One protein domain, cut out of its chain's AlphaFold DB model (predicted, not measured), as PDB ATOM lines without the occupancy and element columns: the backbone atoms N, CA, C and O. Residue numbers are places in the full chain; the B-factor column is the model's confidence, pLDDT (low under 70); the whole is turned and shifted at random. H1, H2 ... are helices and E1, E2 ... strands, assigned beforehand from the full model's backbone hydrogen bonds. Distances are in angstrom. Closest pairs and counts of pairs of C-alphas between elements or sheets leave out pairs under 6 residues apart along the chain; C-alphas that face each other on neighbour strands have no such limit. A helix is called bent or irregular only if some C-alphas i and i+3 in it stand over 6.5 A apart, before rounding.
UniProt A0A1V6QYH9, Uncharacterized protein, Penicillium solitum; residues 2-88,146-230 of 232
ATOM      1  N   ALA A   2      38.829 -14.279 -49.863       55.53
ATOM      2  CA  ALA A   2      39.657 -15.362 -49.297       55.53
ATOM      3  C   ALA A   2      38.877 -16.429 -48.491       55.53
ATOM      4  O   ALA A   2      39.155 -17.613 -48.621       55.53
ATOM      5  N   ILE A   3      37.851 -16.031 -47.724       60.75
ATOM      6  CA  ILE A   3      37.023 -16.960 -46.925       60.75
ATOM      7  C   ILE A   3      36.232 -17.941 -47.809       60.75
ATOM      8  O   ILE A   3      36.078 -19.100 -47.447       60.75
ATOM      9  N   ALA A   4      35.758 -17.496 -48.978       58.38
ATOM     10  CA  ALA A   4      35.008 -18.348 -49.904       58.38
ATOM     11  C   ALA A   4      35.909 -19.369 -50.611       58.38
ATOM     12  O   ALA A   4      35.439 -20.442 -50.973       58.38
ATOM     13  N   VAL A   5      37.191 -19.029 -50.779       64.69
ATOM     14  CA  VAL A   5      38.185 -19.931 -51.364       64.69
ATOM     15  C   VAL A   5      38.664 -20.946 -50.336       64.69
ATOM     16  O   VAL A   5      38.708 -22.095 -50.702       64.69
ATOM     17  N   ALA A   6      38.959 -20.546 -49.089       72.12
ATOM     18  CA  ALA A   6      39.541 -21.424 -48.059       72.12
ATOM     19  C   ALA A   6      38.518 -22.211 -47.205       72.12
ATOM     20  O   ALA A   6      38.883 -23.038 -46.363       72.12
ATOM     21  N   GLY A   7      37.229 -21.887 -47.334       77.50
ATOM     22  CA  GLY A   7      36.153 -22.506 -46.560       77.50
ATOM     23  C   GLY A   7      36.011 -24.018 -46.799       77.50
ATOM     24  O   GLY A   7      35.979 -24.770 -45.819       77.50
ATOM     25  N   PRO A   8      35.940 -24.489 -48.059       80.44
ATOM     26  CA  PRO A   8      35.803 -25.913 -48.368       80.44
ATOM     27  C   PRO A   8      36.961 -26.771 -47.841       80.44
ATOM     28  O   PRO A   8      36.731 -27.868 -47.336       80.44
ATOM     29  N   GLU A   9      38.195 -26.275 -47.905       83.00
ATOM     30  CA  GLU A   9      39.398 -26.965 -47.433       83.00
ATOM     31  C   GLU A   9      39.415 -27.056 -45.910       83.00
ATOM     32  O   GLU A   9      39.805 -28.085 -45.353       83.00
ATOM     33  N   PHE A  10      38.956 -26.009 -45.219       83.62
ATOM     34  CA  PHE A  10      38.792 -26.053 -43.769       83.62
ATOM     35  C   PHE A  10      37.757 -27.110 -43.363       83.62
ATOM     36  O   PHE A  10      38.025 -27.925 -42.476       83.62
ATOM     37  N   GLY A  11      36.609 -27.150 -44.050       83.00
ATOM     38  CA  GLY A  11      35.579 -28.172 -43.843       83.00
ATOM     39  C   GLY A  11      36.105 -29.588 -44.087       83.00
ATOM     40  O   GLY A  11      35.930 -30.470 -43.244       83.00
ATOM     41  N   LEU A  12      36.839 -29.785 -45.184       85.50
ATOM     42  CA  LEU A  12      37.494 -31.053 -45.502       85.50
ATOM     43  C   LEU A  12      38.503 -31.463 -44.427       85.50
ATOM     44  O   LEU A  12      38.512 -32.613 -43.992       85.50
ATOM     45  N   THR A  13      39.336 -30.531 -43.968       85.62
ATOM     46  CA  THR A  13      40.342 -30.794 -42.930       85.62
ATOM     47  C   THR A  13      39.674 -31.206 -41.619       85.62
ATOM     48  O   THR A  13      40.105 -32.166 -40.977       85.62
ATOM     49  N   ALA A  14      38.579 -30.536 -41.244       85.25
ATOM     50  CA  ALA A  14      37.787 -30.909 -40.080       85.25
ATOM     51  C   ALA A  14      37.200 -32.322 -40.217       85.25
ATOM     52  O   ALA A  14      37.386 -33.155 -39.327       85.25
ATOM     53  N   ALA A  15      36.575 -32.627 -41.356       86.19
ATOM     54  CA  ALA A  15      35.999 -33.941 -41.627       86.19
ATOM     55  C   ALA A  15      37.052 -35.061 -41.632       86.19
ATOM     56  O   ALA A  15      36.837 -36.127 -41.049       86.19
ATOM     57  N   ALA A  16      38.221 -34.811 -42.226       86.75
ATOM     58  CA  ALA A  16      39.346 -35.739 -42.216       86.75
ATOM     59  C   ALA A  16      39.868 -35.988 -40.790       86.75
ATOM     60  O   ALA A  16      40.150 -37.132 -40.430       86.75
ATOM     61  N   GLY A  17      39.939 -34.946 -39.956       86.88
ATOM     62  CA  GLY A  17      40.301 -35.056 -38.542       86.88
ATOM     63  C   GLY A  17      39.329 -35.916 -37.738       86.88
ATOM     64  O   GLY A  17      39.750 -36.791 -36.982       86.88
ATOM     65  N   GLN A  18      38.025 -35.721 -37.940       87.25
ATOM     66  CA  GLN A  18      36.993 -36.538 -37.296       87.25
ATOM     67  C   GLN A  18      37.087 -38.010 -37.721       87.25
ATOM     68  O   GLN A  18      37.008 -38.902 -36.874       87.25
ATOM     69  N   LEU A  19      37.331 -38.273 -39.009       87.19
ATOM     70  CA  LEU A  19      37.557 -39.628 -39.514       87.19
ATOM     71  C   LEU A  19      38.824 -40.261 -38.928       87.19
ATOM     72  O   LEU A  19      38.812 -41.440 -38.574       87.19
ATOM     73  N   ALA A  20      39.912 -39.499 -38.813       88.12
ATOM     74  CA  ALA A  20      41.142 -39.968 -38.184       88.12
ATOM     75  C   ALA A  20      40.915 -40.333 -36.708       88.12
ATOM     76  O   ALA A  20      41.338 -41.404 -36.284       88.12
ATOM     77  N   ALA A  21      40.175 -39.513 -35.955       86.31
ATOM     78  CA  ALA A  21      39.820 -39.804 -34.566       86.31
ATOM     79  C   ALA A  21      38.931 -41.056 -34.430       86.31
ATOM     80  O   ALA A  21      39.155 -41.881 -33.546       86.31
ATOM     81  N   ALA A  22      37.957 -41.246 -35.326       87.88
ATOM     82  CA  ALA A  22      37.133 -42.458 -35.347       87.88
ATOM     83  C   ALA A  22      37.956 -43.716 -35.694       87.88
ATOM     84  O   ALA A  22      37.732 -44.788 -35.129       87.88
ATOM     85  N   ARG A  23      38.941 -43.591 -36.595       88.75
ATOM     86  CA  ARG A  23      39.895 -44.663 -36.931       88.75
ATOM     87  C   ARG A  23      40.808 -45.020 -35.765       88.75
ATOM     88  O   ARG A  23      41.074 -46.197 -35.549       88.75
ATOM     89  N   ASP A  24      41.290 -44.019 -35.044       88.50
ATOM     90  CA  ASP A  24      42.149 -44.209 -33.877       88.50
ATOM     91  C   ASP A  24      41.398 -44.913 -32.737       88.50
ATOM     92  O   ASP A  24      41.886 -45.888 -32.165       88.50
ATOM     93  N   SER A  25      40.144 -44.508 -32.504       88.69
ATOM     94  CA  SER A  25      39.232 -45.206 -31.596       88.69
ATOM     95  C   SER A  25      39.069 -46.677 -31.988       88.69
ATOM     96  O   SER A  25      39.266 -47.545 -31.143       88.69
ATOM     97  N   LEU A  26      38.793 -46.976 -33.264       90.19
ATOM     98  CA  LEU A  26      38.663 -48.356 -33.743       90.19
ATOM     99  C   LEU A  26      39.886 -49.213 -33.413       90.19
ATOM    100  O   LEU A  26      39.747 -50.294 -32.847       90.19
ATOM    101  N   LYS A  27      41.078 -48.712 -33.742       89.81
ATOM    102  CA  LYS A  27      42.337 -49.417 -33.478       89.81
ATOM    103  C   LYS A  27      42.538 -49.669 -31.986       89.81
ATOM    104  O   LYS A  27      42.942 -50.763 -31.611       89.81
ATOM    105  N   SER A  28      42.226 -48.676 -31.157       88.38
ATOM    106  CA  SER A  28      42.385 -48.758 -29.704       88.38
ATOM    107  C   SER A  28      41.446 -49.809 -29.095       88.38
ATOM    108  O   SER A  28      41.891 -50.673 -28.349       88.38
ATOM    109  N   PHE A  29      40.169 -49.829 -29.489       89.56
ATOM    110  CA  PHE A  29      39.213 -50.840 -29.018       89.56
ATOM    111  C   PHE A  29      39.514 -52.250 -29.540       89.56
ATOM    112  O   PHE A  29      39.380 -53.221 -28.797       89.56
ATOM    113  N   HIS A  30      39.975 -52.384 -30.786       89.38
ATOM    114  CA  HIS A  30      40.402 -53.681 -31.324       89.38
ATOM    115  C   HIS A  30      41.649 -54.214 -30.611       89.38
ATOM    116  O   HIS A  30      41.745 -55.419 -30.398       89.38
ATOM    117  N   ALA A  31      42.557 -53.338 -30.169       88.56
ATOM    118  CA  ALA A  31      43.699 -53.728 -29.341       88.56
ATOM    119  C   ALA A  31      43.282 -54.263 -27.956       88.56
ATOM    120  O   ALA A  31      44.004 -55.073 -27.380       88.56
ATOM    121  N   LEU A  32      42.109 -53.865 -27.448       86.69
ATOM    122  CA  LEU A  32      41.493 -54.420 -26.235       86.69
ATOM    123  C   LEU A  32      40.672 -55.702 -26.492       86.69
ATOM    124  O   LEU A  32      40.086 -56.243 -25.559       86.69
ATOM    125  N   GLY A  33      40.603 -56.192 -27.736       85.50
ATOM    126  CA  GLY A  33      39.841 -57.390 -28.113       85.50
ATOM    127  C   GLY A  33      38.375 -57.140 -28.494       85.50
ATOM    128  O   GLY A  33      37.650 -58.090 -28.778       85.50
ATOM    129  N   ALA A  34      37.923 -55.883 -28.555       85.25
ATOM    130  CA  ALA A  34      36.533 -55.536 -28.854       85.25
ATOM    131  C   ALA A  34      36.257 -55.477 -30.369       85.25
ATOM    132  O   ALA A  34      36.185 -54.400 -30.963       85.25
ATOM    133  N   THR A  35      36.083 -56.633 -31.016       81.69
ATOM    134  CA  THR A  35      35.901 -56.731 -32.481       81.69
ATOM    135  C   THR A  35      34.603 -56.110 -33.002       81.69
ATOM    136  O   THR A  35      34.521 -55.760 -34.179       81.69
ATOM    137  N   THR A  36      33.594 -55.950 -32.143       84.62
ATOM    138  CA  THR A  36      32.285 -55.370 -32.492       84.62
ATOM    139  C   THR A  36      32.362 -53.863 -32.753       84.62
ATOM    140  O   THR A  36      31.547 -53.321 -33.498       84.62
ATOM    141  N   TRP A  37      33.366 -53.168 -32.200       86.88
ATOM    142  CA  TRP A  37      33.521 -51.729 -32.400       86.88
ATOM    143  C   TRP A  37      33.852 -51.420 -33.867       86.88
ATOM    144  O   TRP A  37      34.692 -52.080 -34.479       86.88
ATOM    145  N   LYS A  38      33.206 -50.397 -34.440       88.62
ATOM    146  CA  LYS A  38      33.371 -49.956 -35.846       88.62
ATOM    147  C   LYS A  38      33.593 -48.446 -35.926       88.62
ATOM    148  O   LYS A  38      33.363 -47.729 -34.957       88.62
ATOM    149  N   TYR A  39      33.963 -47.932 -37.105       85.00
ATOM    150  CA  TYR A  39      34.126 -46.483 -37.331       85.00
ATOM    151  C   TYR A  39      32.906 -45.663 -36.892       85.00
ATOM    152  O   TYR A  39      33.065 -44.573 -36.350       85.00
ATOM    153  N   ARG A  40      31.698 -46.205 -37.086       85.19
ATOM    154  CA  ARG A  40      30.423 -45.575 -36.708       85.19
ATOM    155  C   ARG A  40      30.321 -45.337 -35.208       85.19
ATOM    156  O   ARG A  40      29.986 -44.231 -34.809       85.19
ATOM    157  N   HIS A  41      30.694 -46.328 -34.403       87.44
ATOM    158  CA  HIS A  41      30.757 -46.218 -32.947       87.44
ATOM    159  C   HIS A  41      31.734 -45.124 -32.504       87.44
ATOM    160  O   HIS A  41      31.408 -44.309 -31.647       87.44
ATOM    161  N   GLY A  42      32.900 -45.041 -33.157       88.00
ATOM    162  CA  GLY A  42      33.870 -43.969 -32.923       88.00
ATOM    163  C   GLY A  42      33.313 -42.581 -33.253       88.00
ATOM    164  O   GLY A  42      33.433 -41.664 -32.446       88.00
ATOM    165  N   PHE A  43      32.661 -42.418 -34.410       87.56
ATOM    166  CA  PHE A  43      31.991 -41.161 -34.756       87.56
ATOM    167  C   PHE A  43      30.869 -40.819 -33.774       87.56
ATOM    168  O   PHE A  43      30.809 -39.690 -33.305       87.56
ATOM    169  N   PHE A  44      30.018 -41.788 -33.441       87.50
ATOM    170  CA  PHE A  44      28.902 -41.620 -32.518       87.50
ATOM    171  C   PHE A  44      29.379 -41.167 -31.134       87.50
ATOM    172  O   PHE A  44      28.887 -40.171 -30.612       87.50
ATOM    173  N   ALA A  45      30.416 -41.812 -30.592       88.69
ATOM    174  CA  ALA A  45      31.027 -41.417 -29.327       88.69
ATOM    175  C   ALA A  45      31.614 -40.000 -29.362       88.69
ATOM    176  O   ALA A  45      31.443 -39.231 -28.422       88.69
ATOM    177  N   ASN A  46      32.269 -39.630 -30.464       88.00
ATOM    178  CA  ASN A  46      32.846 -38.295 -30.629       88.00
ATOM    179  C   ASN A  46      31.785 -37.205 -30.864       88.00
ATOM    180  O   ASN A  46      32.079 -36.023 -30.690       88.00
ATOM    181  N   MET A  47      30.574 -37.593 -31.263       84.94
ATOM    182  CA  MET A  47      29.425 -36.723 -31.511       84.94
ATOM    183  C   MET A  47      28.460 -36.664 -30.325       84.94
ATOM    184  O   MET A  47      27.286 -36.362 -30.528       84.94
ATOM    185  N   ASP A  48      28.948 -36.917 -29.107       84.31
ATOM    186  CA  ASP A  48      28.138 -36.836 -27.885       84.31
ATOM    187  C   ASP A  48      27.099 -37.965 -27.751       84.31
ATOM    188  O   ASP A  48      26.087 -37.820 -27.075       84.31
ATOM    189  N   GLY A  49      27.330 -39.105 -28.408       86.38
ATOM    190  CA  GLY A  49      26.393 -40.227 -28.406       86.38
ATOM    191  C   GLY A  49      26.408 -41.107 -27.170       86.38
ATOM    192  O   GLY A  49      25.552 -41.979 -27.060       86.38
ATOM    193  N   PHE A  50      27.316 -40.877 -26.226       89.50
ATOM    194  CA  PHE A  50      27.362 -41.630 -24.978       89.50
ATOM    195  C   PHE A  50      27.340 -40.708 -23.767       89.50
ATOM    196  O   PHE A  50      28.101 -39.741 -23.676       89.50
ATOM    197  N   GLU A  51      26.498 -41.067 -22.806       90.44
ATOM    198  CA  GLU A  51      26.392 -40.412 -21.510       90.44
ATOM    199  C   GLU A  51      26.751 -41.420 -20.419       90.44
ATOM    200  O   GLU A  51      26.147 -42.487 -20.313       90.44
ATOM    201  N   LEU A  52      27.755 -41.099 -19.606       90.31
ATOM    202  CA  LEU A  52      28.110 -41.899 -18.443       90.31
ATOM    203  C   LEU A  52      27.225 -41.498 -17.270       90.31
ATOM    204  O   LEU A  52      27.162 -40.321 -16.914       90.31
ATOM    205  N   VAL A  53      26.614 -42.484 -16.622       89.19
ATOM    206  CA  VAL A  53      25.792 -42.297 -15.425       89.19
ATOM    207  C   VAL A  53      26.470 -42.997 -14.238       89.19
ATOM    208  O   VAL A  53      26.180 -44.164 -13.962       89.19
ATOM    209  N   PRO A  54      27.409 -42.321 -13.549       87.25
ATOM    210  CA  PRO A  54      27.968 -42.774 -12.279       87.25
ATOM    211  C   PRO A  54      26.993 -42.518 -11.120       87.25
ATOM    212  O   PRO A  54      26.046 -41.736 -11.240       87.25
ATOM    213  N   ALA A  55      27.307 -43.060  -9.940       79.06
ATOM    214  CA  ALA A  55      26.553 -42.877  -8.691       79.06
ATOM    215  C   ALA A  55      26.536 -41.431  -8.109       79.06
ATOM    216  O   ALA A  55      26.383 -41.250  -6.904       79.06
ATOM    217  N   GLY A  56      26.707 -40.387  -8.928       70.62
ATOM    218  CA  GLY A  56      26.816 -38.993  -8.478       70.62
ATOM    219  C   GLY A  56      26.532 -37.917  -9.532       70.62
ATOM    220  O   GLY A  56      26.819 -36.751  -9.278       70.62
ATOM    221  N   GLY A  57      25.983 -38.283 -10.696       80.44
ATOM    222  CA  GLY A  57      25.557 -37.330 -11.730       80.44
ATOM    223  C   GLY A  57      26.051 -37.693 -13.127       80.44
ATOM    224  O   GLY A  57      27.206 -38.072 -13.298       80.44
ATOM    225  N   ALA A  58      25.165 -37.578 -14.115       87.38
ATOM    226  CA  ALA A  58      25.443 -37.954 -15.495       87.38
ATOM    227  C   ALA A  58      26.294 -36.906 -16.227       87.38
ATOM    228  O   ALA A  58      26.158 -35.703 -15.987       87.38
ATOM    229  N   PHE A  59      27.178 -37.360 -17.115       88.62
ATOM    230  CA  PHE A  59      27.936 -36.483 -18.004       88.62
ATOM    231  C   PHE A  59      28.334 -37.190 -19.300       88.62
ATOM    232  O   PHE A  59      28.501 -38.408 -19.344       88.62
ATOM    233  N   HIS A  60      28.526 -36.414 -20.360       88.69
ATOM    234  CA  HIS A  60      28.839 -36.946 -21.683       88.69
ATOM    235  C   HIS A  60      30.304 -37.366 -21.804       88.69
ATOM    236  O   HIS A  60      31.205 -36.714 -21.263       88.69
ATOM    237  N   ILE A  61      30.548 -38.455 -22.533       89.88
ATOM    238  CA  ILE A  61      31.881 -39.037 -22.685       89.88
ATOM    239  C   ILE A  61      32.249 -39.297 -24.145       89.88
ATOM    240  O   ILE A  61      31.423 -39.674 -24.969       89.88
ATOM    241  N   ASN A  62      33.533 -39.100 -24.447       89.94
ATOM    242  CA  ASN A  62      34.112 -39.305 -25.770       89.94
ATOM    243  C   ASN A  62      34.645 -40.745 -25.937       89.94
ATOM    244  O   ASN A  62      34.869 -41.449 -24.953       89.94
ATOM    245  N   SER A  63      34.966 -41.167 -27.163       89.00
ATOM    246  CA  SER A  63      35.574 -42.480 -27.447       89.00
ATOM    247  C   SER A  63      36.835 -42.764 -26.622       89.00
ATOM    248  O   SER A  63      37.018 -43.883 -26.149       89.00
ATOM    249  N   LYS A  64      37.681 -41.752 -26.391       89.75
ATOM    250  CA  LYS A  64      38.882 -41.867 -25.544       89.75
ATOM    251  C   LYS A  64      38.551 -42.099 -24.070       89.75
ATOM    252  O   LYS A  64      39.221 -42.898 -23.421       89.75
ATOM    253  N   HIS A  65      37.508 -41.441 -23.557       90.56
ATOM    254  CA  HIS A  65      37.014 -41.655 -22.193       90.56
ATOM    255  C   HIS A  65      36.488 -43.082 -22.031       90.56
ATOM    256  O   HIS A  65      36.879 -43.765 -21.089       90.56
ATOM    257  N   ILE A  66      35.672 -43.552 -22.982       90.88
ATOM    258  CA  ILE A  66      35.148 -44.925 -22.990       90.88
ATOM    259  C   ILE A  66      36.309 -45.919 -23.022       90.88
ATOM    260  O   ILE A  66      36.365 -46.818 -22.192       90.88
ATOM    261  N   HIS A  67      37.275 -45.731 -23.925       91.62
ATOM    262  CA  HIS A  67      38.430 -46.618 -24.044       91.62
ATOM    263  C   HIS A  67      39.225 -46.706 -22.733       91.62
ATOM    264  O   HIS A  67      39.578 -47.798 -22.294       91.62
ATOM    265  N   TRP A  68      39.476 -45.567 -22.080       90.69
ATOM    266  CA  TRP A  68      40.173 -45.541 -20.796       90.69
ATOM    267  C   TRP A  68      39.387 -46.276 -19.701       90.69
ATOM    268  O   TRP A  68      39.964 -47.101 -18.993       90.69
ATOM    269  N   LEU A  69      38.073 -46.049 -19.606       90.25
ATOM    270  CA  LEU A  69      37.212 -46.715 -18.622       90.25
ATOM    271  C   LEU A  69      37.133 -48.234 -18.849       90.25
ATOM    272  O   LEU A  69      37.235 -48.995 -17.887       90.25
ATOM    273  N   VAL A  70      37.020 -48.672 -20.107       90.81
ATOM    274  CA  VAL A  70      37.027 -50.096 -20.488       90.81
ATOM    275  C   VAL A  70      38.376 -50.735 -20.164       90.81
ATOM    276  O   VAL A  70      38.420 -51.803 -19.565       90.81
ATOM    277  N   SER A  71      39.491 -50.064 -20.476       88.50
ATOM    278  CA  SER A  71      40.840 -50.592 -20.209       88.50
ATOM    279  C   SER A  71      41.126 -50.838 -18.721       88.50
ATOM    280  O   SER A  71      42.017 -51.611 -18.376       88.50
ATOM    281  N   ARG A  72      40.372 -50.175 -17.835       88.06
ATOM    282  CA  ARG A  72      40.464 -50.298 -16.375       88.06
ATOM    283  C   ARG A  72      39.370 -51.180 -15.770       88.06
ATOM    284  O   ARG A  72      39.390 -51.401 -14.566       88.06
ATOM    285  N   GLY A  73      38.439 -51.685 -16.582       86.56
ATOM    286  CA  GLY A  73      37.346 -52.547 -16.133       86.56
ATOM    287  C   GLY A  73      36.225 -51.826 -15.378       86.56
ATOM    288  O   GLY A  73      35.463 -52.481 -14.675       86.56
ATOM    289  N   TYR A  74      36.103 -50.497 -15.499       87.19
ATOM    290  CA  TYR A  74      35.005 -49.757 -14.857       87.19
ATOM    291  C   TYR A  74      33.675 -49.899 -15.602       87.19
ATOM    292  O   TYR A  74      32.614 -49.823 -14.985       87.19
ATOM    293  N   ILE A  75      33.739 -50.059 -16.926       88.12
ATOM    294  CA  ILE A  75      32.582 -50.254 -17.802       88.12
ATOM    295  C   ILE A  75      32.890 -51.350 -18.822       88.12
ATOM    296  O   ILE A  75      34.046 -51.547 -19.204       88.12
ATOM    297  N   GLU A  76      31.846 -52.018 -19.295       86.94
ATOM    298  CA  GLU A  76      31.924 -52.894 -20.462       86.94
ATOM    299  C   GLU A  76      31.878 -52.069 -21.756       86.94
ATOM    300  O   GLU A  76      31.480 -50.898 -21.760       86.94
ATOM    301  N   VAL A  77      32.319 -52.665 -22.866       85.06
ATOM    302  CA  VAL A  77      32.251 -52.010 -24.177       85.06
ATOM    303  C   VAL A  77      30.778 -51.780 -24.524       85.06
ATOM    304  O   VAL A  77      30.022 -52.749 -24.546       85.06
ATOM    305  N   PRO A  78      30.352 -50.538 -24.814       82.81
ATOM    306  CA  PRO A  78      28.960 -50.270 -25.149       82.81
ATOM    307  C   PRO A  78      28.556 -51.018 -26.422       82.81
ATOM    308  O   PRO A  78      29.120 -50.778 -27.492       82.81
ATOM    309  N   GLU A  79      27.567 -51.897 -26.309       78.75
ATOM    310  CA  GLU A  79      26.947 -52.558 -27.454       78.75
ATOM    311  C   GLU A  79      25.861 -51.639 -28.019       78.75
ATOM    312  O   GLU A  79      24.777 -51.509 -27.456       78.75
ATOM    313  N   VAL A  80      26.169 -50.954 -29.121       77.56
ATOM    314  CA  VAL A  80      25.181 -50.195 -29.897       77.56
ATOM    315  C   VAL A  80      24.971 -50.925 -31.212       77.56
ATOM    316  O   VAL A  80      25.934 -51.352 -31.849       77.56
ATOM    317  N   SER A  81      23.719 -51.107 -31.628       76.69
ATOM    318  CA  SER A  81      23.456 -51.779 -32.895       76.69
ATOM    319  C   SER A  81      23.911 -50.899 -34.060       76.69
ATOM    320  O   SER A  81      23.519 -49.735 -34.186       76.69
ATOM    321  N   ASP A  82      24.705 -51.473 -34.968       71.62
ATOM    322  CA  ASP A  82      25.069 -50.798 -36.214       71.62
ATOM    323  C   ASP A  82      23.833 -50.418 -37.037       71.62
ATOM    324  O   ASP A  82      23.873 -49.423 -37.759       71.62
ATOM    325  N   GLU A  83      22.749 -51.191 -36.938       66.19
ATOM    326  CA  GLU A  83      21.505 -50.961 -37.677       66.19
ATOM    327  C   GLU A  83      20.789 -49.698 -37.186       66.19
ATOM    328  O   GLU A  83      20.354 -48.883 -38.004       66.19
ATOM    329  N   GLU A  84      20.773 -49.470 -35.869       66.69
ATOM    330  CA  GLU A  84      20.235 -48.249 -35.253       66.69
ATOM    331  C   GLU A  84      21.036 -47.010 -35.680       66.69
ATOM    332  O   GLU A  84      20.470 -45.946 -35.946       66.69
ATOM    333  N   LEU A  85      22.358 -47.156 -35.829       70.69
ATOM    334  CA  LEU A  85      23.225 -46.101 -36.360       70.69
ATOM    335  C   LEU A  85      23.118 -45.952 -37.890       70.69
ATOM    336  O   LEU A  85      23.459 -44.896 -38.434       70.69
ATOM    337  N   TRP A  86      22.694 -46.993 -38.612       65.19
ATOM    338  CA  TRP A  86      22.639 -47.020 -40.077       65.19
ATOM    339  C   TRP A  86      21.379 -46.373 -40.641       65.19
ATOM    340  O   TRP A  86      21.471 -45.662 -41.653       65.19
ATOM    341  N   ASP A  87      20.229 -46.575 -39.995       55.97
ATOM    342  CA  ASP A  87      18.926 -46.225 -40.570       55.97
ATOM    343  C   ASP A  87      18.782 -44.721 -40.881       55.97
ATOM    344  O   ASP A  87      18.118 -44.330 -41.842       55.97
ATOM    345  N   LYS A  88      19.536 -43.865 -40.179       53.69
ATOM    346  CA  LYS A  88      19.539 -42.406 -40.385       53.69
ATOM    347  C   LYS A  88      20.437 -41.885 -41.517       53.69
ATOM    348  O   LYS A  88      20.347 -40.711 -41.860       53.69
ATOM    349  N   LEU A 146      23.998 -39.419 -38.814       66.12
ATOM    350  CA  LEU A 146      23.321 -38.130 -38.917       66.12
ATOM    351  C   LEU A 146      22.494 -37.897 -37.648       66.12
ATOM    352  O   LEU A 146      21.671 -38.735 -37.283       66.12
ATOM    353  N   ASP A 147      22.750 -36.771 -36.988       64.50
ATOM    354  CA  ASP A 147      22.101 -36.297 -35.767       64.50
ATOM    355  C   ASP A 147      21.935 -37.302 -34.612       64.50
ATOM    356  O   ASP A 147      20.956 -38.056 -34.487       64.50
ATOM    357  N   VAL A 148      22.856 -37.183 -33.660       66.50
ATOM    358  CA  VAL A 148      22.761 -37.815 -32.348       66.50
ATOM    359  C   VAL A 148      21.937 -36.914 -31.425       66.50
ATOM    360  O   VAL A 148      22.438 -35.932 -30.873       66.50
ATOM    361  N   TYR A 149      20.635 -37.199 -31.338       65.62
ATOM    362  CA  TYR A 149      19.700 -36.467 -30.471       65.62
ATOM    363  C   TYR A 149      19.595 -37.063 -29.065       65.62
ATOM    364  O   TYR A 149      19.356 -36.320 -28.119       65.62
ATOM    365  N   TYR A 150      19.776 -38.379 -28.935       75.38
ATOM    366  CA  TYR A 150      19.633 -39.096 -27.672       75.38
ATOM    367  C   TYR A 150      20.921 -39.868 -27.384       75.38
ATOM    368  O   TYR A 150      21.261 -40.758 -28.172       75.38
ATOM    369  N   PRO A 151      21.656 -39.519 -26.314       82.56
ATOM    370  CA  PRO A 151      22.837 -40.266 -25.924       82.56
ATOM    371  C   PRO A 151      22.432 -41.627 -25.351       82.56
ATOM    372  O   PRO A 151      21.431 -41.761 -24.643       82.56
ATOM    373  N   VAL A 152      23.233 -42.646 -25.644       86.81
ATOM    374  CA  VAL A 152      23.124 -43.962 -25.021       86.81
ATOM    375  C   VAL A 152      23.726 -43.874 -23.622       86.81
ATOM    376  O   VAL A 152      24.889 -43.496 -23.454       86.81
ATOM    377  N   GLN A 153      22.927 -44.221 -22.615       88.62
ATOM    378  CA  GLN A 153      23.349 -44.164 -21.220       88.62
ATOM    379  C   GLN A 153      24.152 -45.404 -20.834       88.62
ATOM    380  O   GLN A 153      23.655 -46.528 -20.892       88.62
ATOM    381  N   ILE A 154      25.377 -45.182 -20.371       88.31
ATOM    382  CA  ILE A 154      26.259 -46.211 -19.830       88.31
ATOM    383  C   ILE A 154      26.224 -46.088 -18.311       88.31
ATOM    384  O   ILE A 154      26.694 -45.103 -17.737       88.31
ATOM    385  N   LYS A 155      25.650 -47.091 -17.647       88.12
ATOM    386  CA  LYS A 155      25.608 -47.139 -16.184       88.12
ATOM    387  C   LYS A 155      26.951 -47.614 -15.652       88.12
ATOM    388  O   LYS A 155      27.470 -48.631 -16.099       88.12
ATOM    389  N   MET A 156      27.477 -46.893 -14.670       87.12
ATOM    390  CA  MET A 156      28.693 -47.273 -13.964       87.12
ATOM    391  C   MET A 156      28.373 -47.430 -12.482       87.12
ATOM    392  O   MET A 156      27.872 -46.504 -11.844       87.12
ATOM    393  N   ASN A 157      28.668 -48.610 -11.935       83.06
ATOM    394  CA  ASN A 157      28.401 -48.916 -10.527       83.06
ATOM    395  C   ASN A 157      29.362 -48.177  -9.583       83.06
ATOM    396  O   ASN A 157      29.028 -47.904  -8.432       83.06
ATOM    397  N   THR A 158      30.549 -47.833 -10.080       84.06
ATOM    398  CA  THR A 158      31.587 -47.115  -9.340       84.06
ATOM    399  C   THR A 158      31.272 -45.620  -9.270       84.06
ATOM    400  O   THR A 158      30.793 -45.012 -10.230       84.06
ATOM    401  N   SER A 159      31.560 -44.989  -8.129       86.25
ATOM    402  CA  SER A 159      31.453 -43.532  -8.007       86.25
ATOM    403  C   SER A 159      32.609 -42.843  -8.731       86.25
ATOM    404  O   SER A 159      33.751 -43.297  -8.663       86.25
ATOM    405  N   MET A 160      32.355 -41.684  -9.346       85.88
ATOM    406  CA  MET A 160      33.430 -40.869  -9.926       85.88
ATOM    407  C   MET A 160      34.513 -40.513  -8.909       85.88
ATOM    408  O   MET A 160      35.675 -40.411  -9.281       85.88
ATOM    409  N   GLY A 161      34.166 -40.367  -7.626       82.81
ATOM    410  CA  GLY A 161      35.157 -40.112  -6.580       82.81
ATOM    411  C   GLY A 161      36.187 -41.238  -6.448       82.81
ATOM    412  O   GLY A 161      37.369 -40.957  -6.279       82.81
ATOM    413  N   GLN A 162      35.759 -42.495  -6.596       84.25
ATOM    414  CA  GLN A 162      36.653 -43.659  -6.560       84.25
ATOM    415  C   GLN A 162      37.525 -43.715  -7.817       84.25
ATOM    416  O   GLN A 162      38.738 -43.853  -7.708       84.25
ATOM    417  N   VAL A 163      36.935 -43.487  -8.995       86.06
ATOM    418  CA  VAL A 163      37.680 -43.426 -10.267       86.06
ATOM    419  C   VAL A 163      38.776 -42.355 -10.221       86.06
ATOM    420  O   VAL A 163      39.898 -42.595 -10.659       86.06
ATOM    421  N   LEU A 164      38.478 -41.178  -9.660       85.56
ATOM    422  CA  LEU A 164      39.449 -40.089  -9.516       85.56
ATOM    423  C   LEU A 164      40.563 -40.422  -8.512       85.56
ATOM    424  O   LEU A 164      41.712 -40.057  -8.742       85.56
ATOM    425  N   GLN A 165      40.244 -41.122  -7.420       84.94
ATOM    426  CA  GLN A 165      41.245 -41.576  -6.451       84.94
ATOM    427  C   GLN A 165      42.178 -42.630  -7.059       84.94
ATOM    428  O   GLN A 165      43.396 -42.530  -6.912       84.94
ATOM    429  N   GLU A 166      41.626 -43.598  -7.791       84.81
ATOM    430  CA  GLU A 166      42.385 -44.671  -8.442       84.81
ATOM    431  C   GLU A 166      43.223 -44.176  -9.631       84.81
ATOM    432  O   GLU A 166      44.318 -44.683  -9.878       84.81
ATOM    433  N   ALA A 167      42.766 -43.133 -10.333       82.62
ATOM    434  CA  ALA A 167      43.547 -42.455 -11.369       82.62
ATOM    435  C   ALA A 167      44.780 -41.704 -10.812       82.62
ATOM    436  O   ALA A 167      45.675 -41.319 -11.573       82.62
ATOM    437  N   GLY A 168      44.863 -41.521  -9.490       82.69
ATOM    438  CA  GLY A 168      46.039 -41.005  -8.798       82.69
ATOM    439  C   GLY A 168      46.324 -39.517  -9.068       82.69
ATOM    440  O   GLY A 168      45.407 -38.734  -9.327       82.69
ATOM    441  N   PRO A 169      47.598 -39.074  -9.020       79.75
ATOM    442  CA  PRO A 169      47.955 -37.649  -9.069       79.75
ATOM    443  C   PRO A 169      47.602 -36.962 -10.400       79.75
ATOM    444  O   PRO A 169      47.539 -35.736 -10.464       79.75
ATOM    445  N   ILE A 170      47.347 -37.737 -11.457       76.25
ATOM    446  CA  ILE A 170      46.936 -37.237 -12.775       76.25
ATOM    447  C   ILE A 170      45.512 -36.648 -12.715       76.25
ATOM    448  O   ILE A 170      45.246 -35.622 -13.341       76.25
ATOM    449  N   ALA A 171      44.637 -37.235 -11.895       79.31
ATOM    450  CA  ALA A 171      43.258 -36.796 -11.681       79.31
ATOM    451  C   ALA A 171      43.089 -35.815 -10.503       79.31
ATOM    452  O   ALA A 171      41.994 -35.311 -10.269       79.31
ATOM    453  N   ALA A 172      44.168 -35.492  -9.779       73.44
ATOM    454  CA  ALA A 172      44.133 -34.568  -8.640       73.44
ATOM    455  C   ALA A 172      43.897 -33.099  -9.043       73.44
ATOM    456  O   ALA A 172      43.635 -32.245  -8.194       73.44
ATOM    457  N   ARG A 173      44.016 -32.775 -10.336       78.19
ATOM    458  CA  ARG A 173      43.778 -31.422 -10.848       78.19
ATOM    459  C   ARG A 173      42.271 -31.150 -10.923       78.19
ATOM    460  O   ARG A 173      41.526 -32.025 -11.362       78.19
ATOM    461  N   PRO A 174      41.808 -29.936 -10.576       80.38
ATOM    462  CA  PRO A 174      40.413 -29.572 -10.777       80.38
ATOM    463  C   PRO A 174      40.071 -29.648 -12.267       80.38
ATOM    464  O   PRO A 174      40.776 -29.085 -13.110       80.38
ATOM    465  N   TYR A 175      38.984 -30.347 -12.585       81.94
ATOM    466  CA  TYR A 175      38.529 -30.492 -13.959       81.94
ATOM    467  C   TYR A 175      37.988 -29.169 -14.524       81.94
ATOM    468  O   TYR A 175      37.487 -28.303 -13.796       81.94
ATOM    469  N   ARG A 176      38.087 -28.998 -15.845       79.94
ATOM    470  CA  ARG A 176      37.629 -27.801 -16.566       79.94
ATOM    471  C   ARG A 176      36.247 -28.009 -17.191       79.94
ATOM    472  O   ARG A 176      35.397 -27.133 -17.045       79.94
ATOM    473  N   GLN A 177      36.040 -29.133 -17.872       82.69
ATOM    474  CA  GLN A 177      34.850 -29.501 -18.645       82.69
ATOM    475  C   GLN A 177      34.138 -30.701 -18.014       82.69
ATOM    476  O   GLN A 177      32.958 -30.614 -17.675       82.69
ATOM    477  N   THR A 178      34.860 -31.808 -17.838       85.62
ATOM    478  CA  THR A 178      34.344 -33.093 -17.368       85.62
ATOM    479  C   THR A 178      35.277 -33.711 -16.328       85.62
ATOM    480  O   THR A 178      36.488 -33.508 -16.386       85.62
ATOM    481  N   PRO A 179      34.770 -34.532 -15.397       84.31
ATOM    482  CA  PRO A 179      35.624 -35.243 -14.444       84.31
ATOM    483  C   PRO A 179      36.727 -36.109 -15.090       84.31
ATOM    484  O   PRO A 179      37.706 -36.429 -14.426       84.31
ATOM    485  N   LEU A 180      36.595 -36.469 -16.374       86.94
ATOM    486  CA  LEU A 180      37.568 -37.262 -17.136       86.94
ATOM    487  C   LEU A 180      38.522 -36.422 -18.004       86.94
ATOM    488  O   LEU A 180      39.233 -36.977 -18.836       86.94
ATOM    489  N   ASP A 181      38.617 -35.109 -17.774       85.62
ATOM    490  CA  ASP A 181      39.507 -34.208 -18.531       85.62
ATOM    491  C   ASP A 181      40.989 -34.609 -18.506       85.62
ATOM    492  O   ASP A 181      41.770 -34.178 -19.351       85.62
ATOM    493  N   PHE A 182      41.400 -35.413 -17.524       85.62
ATOM    494  CA  PHE A 182      42.760 -35.939 -17.451       85.62
ATOM    495  C   PHE A 182      43.060 -36.995 -18.530       85.62
ATOM    496  O   PHE A 182      44.227 -37.288 -18.782       85.62
ATOM    497  N   VAL A 183      42.023 -37.561 -19.159       86.12
ATOM    498  CA  VAL A 183      42.121 -38.480 -20.301       86.12
ATOM    499  C   VAL A 183      42.058 -37.703 -21.617       86.12
ATOM    500  O   VAL A 183      42.916 -37.879 -22.481       86.12
ATOM    501  N   ASP A 184      41.041 -36.858 -21.788       84.81
ATOM    502  CA  ASP A 184      40.869 -35.990 -22.955       84.81
ATOM    503  C   ASP A 184      40.112 -34.725 -22.529       84.81
ATOM    504  O   ASP A 184      38.975 -34.774 -22.073       84.81
ATOM    505  N   ASP A 185      40.727 -33.560 -22.693       80.81
ATOM    506  CA  ASP A 185      40.165 -32.285 -22.236       80.81
ATOM    507  C   ASP A 185      39.158 -31.668 -23.227       80.81
ATOM    508  O   ASP A 185      38.759 -30.509 -23.084       80.81
ATOM    509  N   LEU A 186      38.768 -32.446 -24.245       82.12
ATOM    510  CA  LEU A 186      37.811 -32.109 -25.303       82.12
ATOM    511  C   LEU A 186      38.254 -30.955 -26.217       82.12
ATOM    512  O   LEU A 186      37.453 -30.432 -27.000       82.12
ATOM    513  N   ARG A 187      39.537 -30.578 -26.167       80.31
ATOM    514  CA  ARG A 187      40.128 -29.516 -26.986       80.31
ATOM    515  C   ARG A 187      41.104 -30.100 -28.024       80.31
ATOM    516  O   ARG A 187      41.577 -31.230 -27.876       80.31
ATOM    517  N   PRO A 188      41.369 -29.377 -29.129       80.50
ATOM    518  CA  PRO A 188      40.732 -28.122 -29.543       80.50
ATOM    519  C   PRO A 188      39.302 -28.324 -30.080       80.50
ATOM    520  O   PRO A 188      39.022 -29.283 -30.801       80.50
ATOM    521  N   SER A 189      38.395 -27.392 -29.775       80.62
ATOM    522  CA  SER A 189      37.044 -27.369 -30.351       80.62
ATOM    523  C   SER A 189      36.567 -25.956 -30.681       80.62
ATOM    524  O   SER A 189      37.005 -24.963 -30.089       80.62
ATOM    525  N   TRP A 190      35.653 -25.851 -31.647       79.44
ATOM    526  CA  TRP A 190      35.070 -24.567 -32.030       79.44
ATOM    527  C   TRP A 190      34.345 -23.912 -30.848       79.44
ATOM    528  O   TRP A 190      34.553 -22.728 -30.585       79.44
ATOM    529  N   ALA A 191      33.551 -24.684 -30.102       78.88
ATOM    530  CA  ALA A 191      32.753 -24.171 -28.993       78.88
ATOM    531  C   ALA A 191      33.590 -23.769 -27.765       78.88
ATOM    532  O   ALA A 191      33.303 -22.750 -27.140       78.88
ATOM    533  N   LEU A 192      34.633 -24.539 -27.422       77.44
ATOM    534  CA  LEU A 192      35.399 -24.334 -26.182       77.44
ATOM    535  C   LEU A 192      36.623 -23.431 -26.350       77.44
ATOM    536  O   LEU A 192      37.106 -22.867 -25.370       77.44
ATOM    537  N   ASN A 193      37.152 -23.312 -27.569       81.75
ATOM    538  CA  ASN A 193      38.309 -22.470 -27.856       81.75
ATOM    539  C   ASN A 193      37.887 -21.250 -28.674       81.75
ATOM    540  O   ASN A 193      38.002 -20.114 -28.218       81.75
ATOM    541  N   ILE A 194      37.392 -21.478 -29.891       79.62
ATOM    542  CA  ILE A 194      37.256 -20.412 -30.886       79.62
ATOM    543  C   ILE A 194      36.127 -19.436 -30.536       79.62
ATOM    544  O   ILE A 194      36.357 -18.228 -30.547       79.62
ATOM    545  N   GLN A 195      34.940 -19.919 -30.166       82.00
ATOM    546  CA  GLN A 195      33.828 -19.049 -29.764       82.00
ATOM    547  C   GLN A 195      34.184 -18.200 -28.542       82.00
ATOM    548  O   GLN A 195      33.920 -16.997 -28.529       82.00
ATOM    549  N   THR A 196      34.842 -18.803 -27.547       77.50
ATOM    550  CA  THR A 196      35.305 -18.099 -26.346       77.50
ATOM    551  C   THR A 196      36.346 -17.032 -26.687       77.50
ATOM    552  O   THR A 196      36.263 -15.912 -26.185       77.50
ATOM    553  N   PHE A 197      37.286 -17.326 -27.590       79.06
ATOM    554  CA  PHE A 197      38.275 -16.351 -28.062       79.06
ATOM    555  C   PHE A 197      37.652 -15.191 -28.833       79.06
ATOM    556  O   PHE A 197      38.028 -14.037 -28.624       79.06
ATOM    557  N   MET A 198      36.667 -15.482 -29.683       81.19
ATOM    558  CA  MET A 198      35.934 -14.476 -30.451       81.19
ATOM    559  C   MET A 198      34.886 -13.717 -29.620       81.19
ATOM    560  O   MET A 198      34.161 -12.897 -30.176       81.19
ATOM    561  N   LYS A 199      34.794 -13.968 -28.302       82.62
ATOM    562  CA  LYS A 199      33.781 -13.393 -27.396       82.62
ATOM    563  C   LYS A 199      32.348 -13.576 -27.912       82.62
ATOM    564  O   LYS A 199      31.478 -12.741 -27.668       82.62
ATOM    565  N   MET A 200      32.106 -14.661 -28.643       79.31
ATOM    566  CA  MET A 200      30.767 -15.008 -29.100       79.31
ATOM    567  C   MET A 200      29.914 -15.442 -27.902       79.31
ATOM    568  O   MET A 200      30.454 -16.011 -26.948       79.31
ATOM    569  N   PRO A 201      28.590 -15.203 -27.931       68.56
ATOM    570  CA  PRO A 201      27.702 -15.660 -26.874       68.56
ATOM    571  C   PRO A 201      27.745 -17.189 -26.796       68.56
ATOM    572  O   PRO A 201      27.282 -17.892 -27.693       68.56
ATOM    573  N   VAL A 202      28.319 -17.697 -25.711       67.19
ATOM    574  CA  VAL A 202      28.286 -19.112 -25.343       67.19
ATOM    575  C   VAL A 202      27.162 -19.324 -24.331       67.19
ATOM    576  O   VAL A 202      26.870 -18.439 -23.523       67.19
ATOM    577  N   ARG A 203      26.491 -20.483 -24.383       60.84
ATOM    578  CA  ARG A 203      25.467 -20.837 -23.384       60.84
ATOM    579  C   ARG A 203      26.080 -20.825 -21.969       60.84
ATOM    580  O   ARG A 203      27.293 -21.014 -21.852       60.84
ATOM    581  N   PRO A 204      25.274 -20.632 -20.904       60.25
ATOM    582  CA  PRO A 204      25.770 -20.664 -19.531       60.25
ATOM    583  C   PRO A 204      26.603 -21.921 -19.283       60.25
ATOM    584  O   PRO A 204      26.162 -23.035 -19.572       60.25
ATOM    585  N   PHE A 205      27.820 -21.726 -18.779       66.00
ATOM    586  CA  PHE A 205      28.793 -22.795 -18.595       66.00
ATOM    587  C   PHE A 205      28.410 -23.632 -17.366       66.00
ATOM    588  O   PHE A 205      28.842 -23.353 -16.251       66.00
ATOM    589  N   GLN A 206      27.547 -24.629 -17.557       74.50
ATOM    590  CA  GLN A 206      27.267 -25.645 -16.542       74.50
ATOM    591  C   GLN A 206      28.367 -26.712 -16.575       74.50
ATOM    592  O   GLN A 206      28.885 -27.042 -17.643       74.50
ATOM    593  N   ARG A 207      28.763 -27.195 -15.393       77.38
ATOM    594  CA  ARG A 207      29.803 -28.215 -15.219       77.38
ATOM    595  C   ARG A 207      29.239 -29.388 -14.407       77.38
ATOM    596  O   ARG A 207      28.658 -29.116 -13.357       77.38
ATOM    597  N   PRO A 208      29.451 -30.649 -14.824       81.75
ATOM    598  CA  PRO A 208      30.057 -31.090 -16.088       81.75
ATOM    599  C   PRO A 208      29.319 -30.557 -17.323       81.75
ATOM    600  O   PRO A 208      28.145 -30.199 -17.225       81.75
ATOM    601  N   ILE A 209      30.005 -30.441 -18.465       79.69
ATOM    602  CA  ILE A 209      29.358 -29.877 -19.656       79.69
ATOM    603  C   ILE A 209      28.152 -30.722 -20.097       79.69
ATOM    604  O   ILE A 209      28.253 -31.948 -20.178       79.69
ATOM    605  N   PRO A 210      27.013 -30.083 -20.422       78.06
ATOM    606  CA  PRO A 210      25.789 -30.800 -20.771       78.06
ATOM    607  C   PRO A 210      25.819 -31.383 -22.187       78.06
ATOM    608  O   PRO A 210      24.926 -32.140 -22.533       78.06
ATOM    609  N   ARG A 211      26.786 -30.978 -23.022       78.62
ATOM    610  CA  ARG A 211      26.954 -31.446 -24.401       78.62
ATOM    611  C   ARG A 211      28.401 -31.232 -24.847       78.62
ATOM    612  O   ARG A 211      28.878 -30.101 -24.757       78.62
ATOM    613  N   ILE A 212      29.076 -32.257 -25.371       76.75
ATOM    614  CA  ILE A 212      30.394 -32.111 -26.023       76.75
ATOM    615  C   ILE A 212      30.215 -31.449 -27.398       76.75
ATOM    616  O   ILE A 212      30.904 -30.486 -27.749       76.75
ATOM    617  N   GLY A 213      29.229 -31.939 -28.154       72.44
ATOM    618  CA  GLY A 213      28.902 -31.486 -29.504       72.44
ATOM    619  C   GLY A 213      29.914 -31.910 -30.576       72.44
ATOM    620  O   GLY A 213      31.077 -32.202 -30.315       72.44
ATOM    621  N   ASP A 214      29.475 -31.879 -31.832       76.44
ATOM    622  CA  ASP A 214      30.273 -32.261 -33.003       76.44
ATOM    623  C   ASP A 214      31.122 -31.090 -33.529       76.44
ATOM    624  O   ASP A 214      30.989 -30.631 -34.660       76.44
ATOM    625  N   SER A 215      31.944 -30.520 -32.651       74.25
ATOM    626  CA  SER A 215      32.693 -29.291 -32.946       74.25
ATOM    627  C   SER A 215      34.197 -29.416 -32.708       74.25
ATOM    628  O   SER A 215      34.924 -28.417 -32.722       74.25
ATOM    629  N   ARG A 216      34.677 -30.649 -32.488       77.75
ATOM    630  CA  ARG A 216      36.105 -30.931 -32.344       77.75
ATOM    631  C   ARG A 216      36.838 -30.601 -33.630       77.75
ATOM    632  O   ARG A 216      36.454 -31.025 -34.718       77.75
ATOM    633  N   LEU A 217      37.934 -29.879 -33.460       78.94
ATOM    634  CA  LEU A 217      38.839 -29.557 -34.541       78.94
ATOM    635  C   LEU A 217      39.957 -30.604 -34.585       78.94
ATOM    636  O   LEU A 217      40.318 -31.170 -33.544       78.94
ATOM    637  N   PRO A 218      40.514 -30.882 -35.775       67.31
ATOM    638  CA  PRO A 218      41.744 -31.646 -35.887       67.31
ATOM    639  C   PRO A 218      42.821 -30.999 -35.016       67.31
ATOM    640  O   PRO A 218      42.819 -29.787 -34.802       67.31
ATOM    641  N   TRP A 219      43.735 -31.816 -34.499       60.50
ATOM    642  CA  TRP A 219      44.878 -31.327 -33.736       60.50
ATOM    643  C   TRP A 219      45.768 -30.469 -34.644       60.50
ATOM    644  O   TRP A 219      46.607 -30.982 -35.379       60.50
ATOM    645  N   VAL A 220      45.551 -29.153 -34.616       56.25
ATOM    646  CA  VAL A 220      46.403 -28.168 -35.280       56.25
ATOM    647  C   VAL A 220      47.315 -27.579 -34.211       56.25
ATOM    648  O   VAL A 220      46.888 -26.757 -33.403       56.25
ATOM    649  N   THR A 221      48.573 -28.012 -34.196       46.88
ATOM    650  CA  THR A 221      49.590 -27.632 -33.196       46.88
ATOM    651  C   THR A 221      49.760 -26.114 -33.036       46.88
ATOM    652  O   THR A 221      50.044 -25.632 -31.944       46.88
ATOM    653  N   TRP A 222      49.506 -25.327 -34.085       48.59
ATOM    654  CA  TRP A 222      49.600 -23.860 -34.046       48.59
ATOM    655  C   TRP A 222      48.479 -23.165 -33.259       48.59
ATOM    656  O   TRP A 222      48.660 -22.036 -32.802       48.59
ATOM    657  N   ILE A 223      47.325 -23.816 -33.077       49.56
ATOM    658  CA  ILE A 223      46.213 -23.253 -32.301       49.56
ATOM    659  C   ILE A 223      46.606 -23.190 -30.820       49.56
ATOM    660  O   ILE A 223      46.373 -22.177 -30.173       49.56
ATOM    661  N   GLU A 224      47.294 -24.195 -30.277       50.16
ATOM    662  CA  GLU A 224      47.735 -24.149 -28.877       50.16
ATOM    663  C   GLU A 224      48.661 -22.966 -28.589       50.16
ATOM    664  O   GLU A 224      48.503 -22.314 -27.562       50.16
ATOM    665  N   VAL A 225      49.551 -22.622 -29.522       51.88
ATOM    666  CA  VAL A 225      50.444 -21.459 -29.398       51.88
ATOM    667  C   VAL A 225      49.640 -20.158 -29.313       51.88
ATOM    668  O   VAL A 225      49.864 -19.352 -28.414       51.88
ATOM    669  N   LEU A 226      48.642 -19.969 -30.181       51.75
ATOM    670  CA  LEU A 226      47.794 -18.767 -30.172       51.75
ATOM    671  C   LEU A 226      46.964 -18.628 -28.888       51.75
ATOM    672  O   LEU A 226      46.736 -17.517 -28.410       51.75
ATOM    673  N   PHE A 227      46.512 -19.750 -28.329       51.00
ATOM    674  CA  PHE A 227      45.683 -19.773 -27.127       51.00
ATOM    675  C   PHE A 227      46.496 -19.800 -25.821       51.00
ATOM    676  O   PHE A 227      45.998 -19.342 -24.794       51.00
ATOM    677  N   SER A 228      47.740 -20.286 -25.847       47.91
ATOM    678  CA  SER A 228      48.654 -20.319 -24.697       47.91
ATOM    679  C   SER A 228      49.311 -18.959 -24.445       47.91
ATOM    680  O   SER A 228      49.439 -18.553 -23.293       47.91
ATOM    681  N   VAL A 229      49.615 -18.193 -25.502       46.19
ATOM    682  CA  VAL A 229      50.266 -16.868 -25.416       46.19
ATOM    683  C   VAL A 229      49.391 -15.794 -24.742       46.19
ATOM    684  O   VAL A 229      49.893 -14.742 -24.365       46.19
ATOM    685  N   ARG A 230      48.091 -16.047 -24.539       43.53
ATOM    686  CA  ARG A 230      47.146 -15.092 -23.925       43.53
ATOM    687  C   ARG A 230      46.610 -15.499 -22.546       43.53
ATOM    688  O   ARG A 230      45.700 -14.840 -22.051       43.53
TER     689      ARG A 230
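This is residues 2 to 88 and 146 to 230 of the 232 residues of an uncharacterized protein of Penicillium solitum (UniProt A0A1V6QYH9). A small sheet of three short strands, E2, E1 and E3, sits next to a cluster of three helices, in which the long H1 crosses H2 and lies alongside H3 near its residues 25 to 29. Residues 2 to 9 of H1 stick out, while H6 and H7 form a loose pair away from the sheet, reached through long stretches with no named element. The printed part has 172 residues, with seven named helices and three named strands in the order H1 H2 E1 E2 H3 H4 E3 H5 H6 H7; the sheet, E2 E1 E3, is mixed and the class is mostly helix. The whole is compact, with a radius of gyration of the C-alphas of 16.7 A and spans of 51 by 39 by 28 A.

Look first at inner strand E1, residues 50 to 53. It forms a hairpin with antiparallel E2, residues 59 to 61, where N 52 and O 59 are 2.8 A apart, within hydrogen-bond range. E3, residues 152 to 155, is parallel to E1, with N 154 and O 51 at 2.8 A. H2, residues 39 to 46, and H3, residues 63 to 71, are on the sheet but only graze it; they only just touch, with 3 pairs of C-alphas within 8 A, the closest being Ala 45 and Ser 63 at 5.0 A. H1, residues 2 to 31, touches H2 with residues 18 to 26 alone, closest at the C-alphas of Ala 22 and Gly 42, 4.3 A. It touches H3 with residues 25 to 29 alone, closest at the C-alphas of Ser 25 and Ser 63, 6.2 A, at a shallow tilt of 11 degrees, the same way. H4, residues 82 to 88, is close to but not clearly touching H2, the C-alphas of Arg 40 and Leu 85 being closest at 7.2 A. H5, residues 160 to 166, touches no helix. H6, residues 190 to 197, and H7, residues 221 to 228, are close but not clearly touching, with the C-alphas of Asn 193 and Phe 227 closest at 7.9 A. Each O i to N i+4 pair is within hydrogen-bond range in H2, H3 and H5, against 24 of 26 in H1, 2 of 3 in H4, 2 of 4 in H6 and 3 of 4 in H7.

Find C-alpha 2 at (39.657, -15.362, -49.297); from there H1 runs 43.4 A to C-alpha 31 at (43.699, -53.728, -29.341). H1 is irregular, with C-alphas 5 and 8 lying 7.1 A apart; H4 and H6 are only just irregular, each with 6.6 A, between C-alphas 85 and 88 and between 192 and 195. H3 measures 12.1 A, and H7 runs 11.3 A to C-alpha 228 at (48.654, -20.319, -24.697).

Residues 89 to 145 are not printed, and C-alphas 88 and 146 are 5.9 A apart across the cut. The links H5 to H6 and H6 to H7 are long, 23 residues each. The mean pLDDT of the printed part is 79.3; it is under 70 at residues 2 to 5, 83 to 84, 86 to 88, 146 to 149, 201 to 205 and 218 to 230.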